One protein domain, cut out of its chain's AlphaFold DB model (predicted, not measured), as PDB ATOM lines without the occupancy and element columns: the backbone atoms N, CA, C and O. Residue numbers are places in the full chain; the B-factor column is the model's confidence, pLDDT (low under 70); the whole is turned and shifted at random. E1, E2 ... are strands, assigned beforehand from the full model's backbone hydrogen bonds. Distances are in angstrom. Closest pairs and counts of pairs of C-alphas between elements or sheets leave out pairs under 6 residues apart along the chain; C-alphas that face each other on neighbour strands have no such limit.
ATOM      1  N   LEU A   8     138.392  88.608  86.063       82.75
ATOM      2  CA  LEU A   8     139.374  87.581  86.337       82.75
ATOM      3  C   LEU A   8     140.669  88.250  86.786       82.75
ATOM      4  O   LEU A   8     141.114  89.227  86.182       82.75
ATOM      5  N   GLU A   9     141.255  87.725  87.854       85.38
ATOM      6  CA  GLU A   9     142.603  88.086  88.269       85.38
ATOM      7  C   GLU A   9     143.610  87.306  87.425       85.38
ATOM      8  O   GLU A   9     143.569  86.079  87.374       85.38
ATOM      9  N   VAL A  10     144.491  88.019  86.734       85.19
ATOM     10  CA  VAL A  10     145.450  87.449  85.790       85.19
ATOM     11  C   VAL A  10     146.859  87.956  86.037       85.19
ATOM     12  O   VAL A  10     147.086  88.987  86.676       85.19
ATOM     13  N   ASN A  11     147.825  87.236  85.476       84.62
ATOM     14  CA  ASN A  11     149.226  87.600  85.555       84.62
ATOM     15  C   ASN A  11     149.552  88.799  84.639       84.62
ATOM     16  O   ASN A  11     149.496  88.692  83.414       84.62
ATOM     17  N   GLY A  12     149.925  89.937  85.234       80.19
ATOM     18  CA  GLY A  12     150.334  91.164  84.544       80.19
ATOM     19  C   GLY A  12     151.845  91.400  84.490       80.19
ATOM     20  O   GLY A  12     152.264  92.553  84.474       80.19
ATOM     21  N   TYR A  13     152.654  90.338  84.459       84.12
ATOM     22  CA  TYR A  13     154.120  90.315  84.536       84.12
ATOM     23  C   TYR A  13     154.711  90.593  85.926       84.12
ATOM     24  O   TYR A  13     155.382  89.726  86.486       84.12
ATOM     25  N   ASP A  14     154.503  91.784  86.486       83.00
ATOM     26  CA  ASP A  14     155.043  92.204  87.791       83.00
ATOM     27  C   ASP A  14     153.972  92.590  88.812       83.00
ATOM     28  O   ASP A  14     154.305  92.883  89.955       83.00
ATOM     29  N   HIS A  15     152.699  92.564  88.433       82.50
ATOM     30  CA  HIS A  15     151.557  92.730  89.327       82.50
ATOM     31  C   HIS A  15     150.370  91.917  88.813       82.50
ATOM     32  O   HIS A  15     150.272  91.621  87.617       82.50
ATOM     33  N   CYS A  16     149.438  91.577  89.701       83.00
ATOM     34  CA  CYS A  16     148.133  91.071  89.294       83.00
ATOM     35  C   CYS A  16     147.365  92.147  88.523       83.00
ATOM     36  O   CYS A  16     147.382  93.329  88.879       83.00
ATOM     37  N   ARG A  17     146.652  91.734  87.477       85.25
ATOM     38  CA  ARG A  17     145.699  92.583  86.759       85.25
ATOM     39  C   ARG A  17     144.310  91.991  86.877       85.25
ATOM     40  O   ARG A  17     144.144  90.782  86.804       85.25
ATOM     41  N   PHE A  18     143.312  92.851  87.020       87.94
ATOM     42  CA  PHE A  18     141.914  92.445  86.969       87.94
ATOM     43  C   PHE A  18     141.365  92.824  85.604       87.94
ATOM     44  O   PHE A  18     141.308  94.006  85.265       87.94
ATOM     45  N   ILE A  19     140.988  91.824  84.820       87.06
ATOM     46  CA  ILE A  19     140.467  92.016  83.467       87.06
ATOM     47  C   ILE A  19     139.043  91.491  83.373       87.06
ATOM     48  O   ILE A  19     138.662  90.567  84.091       87.06
ATOM     49  N   LEU A  20     138.233  92.082  82.499       87.31
ATOM     50  CA  LEU A  20     136.907  91.546  82.202       87.31
ATOM     51  C   LEU A  20     137.057  90.188  81.514       87.31
ATOM     52  O   LEU A  20     137.959  90.004  80.696       87.31
ATOM     53  N   ARG A  21     136.162  89.244  81.830       83.25
ATOM     54  CA  ARG A  21     136.210  87.888  81.254       83.25
ATOM     55  C   ARG A  21     136.208  87.872  79.723       83.25
ATOM     56  O   ARG A  21     136.836  87.005  79.142       83.25
ATOM     57  N   GLU A  22     135.560  88.843  79.084       84.31
ATOM     58  CA  GLU A  22     135.518  88.979  77.619       84.31
ATOM     59  C   GLU A  22     136.887  89.259  76.971       84.31
ATOM     60  O   GLU A  22     137.054  89.032  75.779       84.31
ATOM     61  N   PHE A  23     137.875  89.713  77.750       86.38
ATOM     62  CA  PHE A  23     139.250  89.950  77.297       86.38
ATOM     63  C   PHE A  23     140.252  88.972  77.932       86.38
ATOM     64  O   PHE A  23     141.462  89.200  77.869       86.38
ATOM     65  N   ALA A  24     139.768  87.911  78.588       84.50
ATOM     66  CA  ALA A  24     140.607  87.010  79.372       84.50
ATOM     67  C   ALA A  24     141.348  85.951  78.560       84.50
ATOM     68  O   ALA A  24     142.358  85.450  79.049       84.50
ATOM     69  N   ASP A  25     140.927  85.693  77.321       86.56
ATOM     70  CA  ASP A  25     141.448  84.616  76.472       86.56
ATOM     71  C   ASP A  25     142.981  84.620  76.336       86.56
ATOM     72  O   ASP A  25     143.602  83.562  76.320       86.56
ATOM     73  N   LEU A  26     143.624  85.796  76.308       85.50
ATOM     74  CA  LEU A  26     145.090  85.913  76.223       85.50
ATOM     75  C   LEU A  26     145.820  85.416  77.487       85.50
ATOM     76  O   LEU A  26     146.988  85.039  77.432       85.50
ATOM     77  N   TYR A  27     145.146  85.457  78.632       85.75
ATOM     78  CA  TYR A  27     145.710  85.182  79.952       85.75
ATOM     79  C   TYR A  27     145.248  83.845  80.532       85.75
ATOM     80  O   TYR A  27     145.699  83.449  81.610       85.75
ATOM     81  N   THR A  28     144.332  83.160  79.851       87.94
ATOM     82  CA  THR A  28     143.731  81.915  80.317       87.94
ATOM     83  C   THR A  28     144.036  80.755  79.393       87.94
ATOM     84  O   THR A  28     144.076  80.896  78.176       87.94
ATOM     85  N   LEU A  29     144.201  79.578  79.982       87.81
ATOM     86  CA  LEU A  29     144.150  78.321  79.257       87.81
ATOM     87  C   LEU A  29     142.694  77.859  79.179       87.81
ATOM     88  O   LEU A  29     141.945  77.962  80.155       87.81
ATOM     89  N   HIS A  30     142.333  77.311  78.021       87.88
ATOM     90  CA  HIS A  30     141.130  76.513  77.834       87.88
ATOM     91  C   HIS A  30     141.546  75.041  77.881       87.88
ATOM     92  O   HIS A  30     142.071  74.544  76.882       87.88
ATOM     93  N   PRO A  31     141.355  74.350  79.017       87.19
ATOM     94  CA  PRO A  31     141.590  72.922  79.136       87.19
ATOM     95  C   PRO A  31     140.971  72.159  77.973       87.19
ATOM     96  O   PRO A  31     139.772  72.287  77.704       87.19
ATOM     97  N   TYR A  32     141.768  71.352  77.281       87.00
ATOM     98  CA  TYR A  32     141.225  70.386  76.338       87.00
ATOM     99  C   TYR A  32     141.089  69.009  76.976       87.00
ATOM    100  O   TYR A  32     141.820  68.639  77.890       87.00
ATOM    101  N   ARG A  33     140.168  68.213  76.438       83.38
ATOM    102  CA  ARG A  33     140.083  66.772  76.669       83.38
ATOM    103  C   ARG A  33     140.158  66.040  75.342       83.38
ATOM    104  O   ARG A  33     139.636  66.520  74.334       83.38
ATOM    105  N   ILE A  34     140.804  64.882  75.349       83.69
ATOM    106  CA  ILE A  34     140.828  63.982  74.199       83.69
ATOM    107  C   ILE A  34     139.500  63.223  74.186       83.69
ATOM    108  O   ILE A  34     139.105  62.640  75.196       83.69
ATOM    109  N   THR A  35     138.771  63.273  73.074       82.81
ATOM    110  CA  THR A  35     137.500  62.548  72.953       82.81
ATOM    111  C   THR A  35     137.739  61.073  72.653       82.81
ATOM    112  O   THR A  35     138.733  60.724  72.014       82.81
ATOM    113  N   SER A  36     136.790  60.221  73.050       79.50
ATOM    114  CA  SER A  36     136.773  58.777  72.757       79.50
ATOM    115  C   SER A  36     136.868  58.446  71.267       79.50
ATOM    116  O   SER A  36     137.333  57.372  70.914       79.50
ATOM    117  N   ASP A  37     136.476  59.381  70.402       80.75
ATOM    118  CA  ASP A  37     136.517  59.237  68.941       80.75
ATOM    119  C   ASP A  37     137.940  59.391  68.362       80.75
ATOM    120  O   ASP A  37     138.128  59.400  67.148       80.75
ATOM    121  N   SER A  38     138.948  59.566  69.223       79.06
ATOM    122  CA  SER A  38     140.348  59.687  68.818       79.06
ATOM    123  C   SER A  38     140.911  58.339  68.385       79.06
ATOM    124  O   SER A  38     140.825  57.352  69.112       79.06
ATOM    125  N   THR A  39     141.539  58.313  67.214       81.25
ATOM    126  CA  THR A  39     142.243  57.145  66.677       81.25
ATOM    127  C   THR A  39     143.756  57.367  66.734       81.25
ATOM    128  O   THR A  39     144.223  58.488  66.943       81.25
ATOM    129  N   ALA A  40     144.543  56.309  66.513       77.19
ATOM    130  CA  ALA A  40     146.007  56.405  66.456       77.19
ATOM    131  C   ALA A  40     146.512  57.368  65.360       77.19
ATOM    132  O   ALA A  40     147.602  57.920  65.474       77.19
ATOM    133  N   GLU A  41     145.710  57.590  64.316       81.19
ATOM    134  CA  GLU A  41     146.033  58.463  63.182       81.19
ATOM    135  C   GLU A  41     145.489  59.888  63.359       81.19
ATOM    136  O   GLU A  41     145.976  60.821  62.718       81.19
ATOM    137  N   LYS A  42     144.479  60.082  64.222       80.25
ATOM    138  CA  LYS A  42     143.816  61.375  64.410       80.25
ATOM    139  C   LYS A  42     143.311  61.570  65.836       80.25
ATOM    140  O   LYS A  42     142.354  60.937  66.278       80.25
ATOM    141  N   VAL A  43     143.909  62.538  66.525       81.12
ATOM    142  CA  VAL A  43     143.499  62.950  67.871       81.12
ATOM    143  C   VAL A  43     142.444  64.047  67.774       81.12
ATOM    144  O   VAL A  43     142.641  65.065  67.108       81.12
ATOM    145  N   HIS A  44     141.318  63.844  68.450       82.50
ATOM    146  CA  HIS A  44     140.222  64.798  68.504       82.50
ATOM    147  C   HIS A  44     140.241  65.540  69.846       82.50
ATOM    148  O   HIS A  44     140.039  64.956  70.912       82.50
ATOM    149  N   PHE A  45     140.486  66.851  69.789       84.50
ATOM    150  CA  PHE A  45     140.534  67.723  70.962       84.50
ATOM    151  C   PHE A  45     139.194  68.431  71.172       84.50
ATOM    152  O   PHE A  45     138.668  69.078  70.263       84.50
ATOM    153  N   ARG A  46     138.662  68.361  72.393       84.12
ATOM    154  CA  ARG A  46     137.496  69.133  72.831       84.12
ATOM    155  C   ARG A  46     137.922  70.118  73.910       84.12
ATOM    156  O   ARG A  46     138.239  69.710  75.020       84.12
ATOM    157  N   PHE A  47     137.899  71.402  73.578       83.38
ATOM    158  CA  PHE A  47     138.186  72.482  74.519       83.38
ATOM    159  C   PHE A  47     136.964  72.774  75.389       83.38
ATOM    160  O   PHE A  47     135.860  72.970  74.873       83.38
ATOM    161  N   ASP A  48     137.165  72.825  76.700       79.12
ATOM    162  CA  ASP A  48     136.156  73.276  77.647       79.12
ATOM    163  C   ASP A  48     136.125  74.811  77.662       79.12
ATOM    164  O   ASP A  48     136.952  75.481  78.279       79.12
ATOM    165  N   LYS A  49     135.166  75.388  76.931       73.88
ATOM    166  CA  LYS A  49     134.977  76.845  76.876       73.88
ATOM    167  C   LYS A  49     134.375  77.418  78.164       73.88
ATOM    168  O   LYS A  49     134.432  78.628  78.356       73.88
ATOM    169  N   GLY A  50     133.773  76.583  79.016       73.56
ATOM    170  CA  GLY A  50     133.117  77.020  80.250       73.56
ATOM    171  C   GLY A  50     134.063  77.098  81.447       73.56
ATOM    172  O   GLY A  50     133.792  77.846  82.386       73.56
ATOM    173  N   ASN A  51     135.170  76.356  81.406       77.69
ATOM    174  CA  ASN A  51     136.103  76.225  82.518       77.69
ATOM    175  C   ASN A  51     137.498  76.753  82.150       77.69
ATOM    176  O   ASN A  51     138.384  75.996  81.775       77.69
ATOM    177  N   THR A  52     137.690  78.069  82.235       83.81
ATOM    178  CA  THR A  52     138.985  78.718  81.976       83.81
ATOM    179  C   THR A  52     139.848  78.755  83.230       83.81
ATOM    180  O   THR A  52     139.371  79.170  84.289       83.81
ATOM    181  N   VAL A  53     141.133  78.435  83.095       87.00
ATOM    182  CA  VAL A  53     142.122  78.568  84.179       87.00
ATOM    183  C   VAL A  53     143.142  79.645  83.830       87.00
ATOM    184  O   VAL A  53     143.484  79.816  82.663       87.00
ATOM    185  N   VAL A  54     143.638  80.391  84.818       87.38
ATOM    186  CA  VAL A  54     144.705  81.379  84.582       87.38
ATOM    187  C   VAL A  54     145.956  80.640  84.120       87.38
ATOM    188  O   VAL A  54     146.400  79.700  84.780       87.38
ATOM    189  N   ALA A  55     146.518  81.055  82.987       87.69
ATOM    190  CA  ALA A  55     147.694  80.417  82.423       87.69
ATOM    191  C   ALA A  55     148.882  80.562  83.384       87.69
ATOM    192  O   ALA A  55     149.208  81.666  83.824       87.69
TER     193      ALA A  55
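What this domain is: This is residues 8 to 55 of the 164 residues of an uncharacterized protein of Phytophthora sojae (strain P6497) (UniProt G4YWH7). With little regular structure, the printed part is a rod of two separate two-stranded hairpins, E1 and E2 at one end and E3 and E4 further along, where the loop of residues 35 to 44 makes the other end. Between the hairpins, residues 28 to 29 pair antiparallel with residues 53 to 54. The 48 residues hold four named strands, E1 to E4 in order, and no named helix; under half are in named elements, class all strand. The whole is only just extended, close to loose, with a radius of gyration of the C-alphas of 14.5 A and spans of 43 by 19 by 11 A.

Where its parts are: E1, residues 8 to 11, begins at C-alpha 8 (139.374, 87.581, 86.337) and spans 9.9 A. E2, residues 16 to 20, spans 13.3 A. E3, residues 32 to 34, spans 6.8 A. E4, residues 45 to 47, spans 6.4 A and ends at C-alpha 47 (138.186, 72.482, 74.519).

How they stand to each other: E1 and E2 form an antiparallel hairpin, with N 8 and O 19 2.8 A apart, within hydrogen-bond range. E3 and E4 form another, with N 33 and O 46 at 2.8 A. E2 and E3 are apart.

The domain as a whole: The C-alphas farthest apart, of His 15 and Glu 41, are 43.5 A apart. The link from E2 to E3 is long, 11 residues. The printed part has no cut, and no printed residue is under 70 in pLDDT.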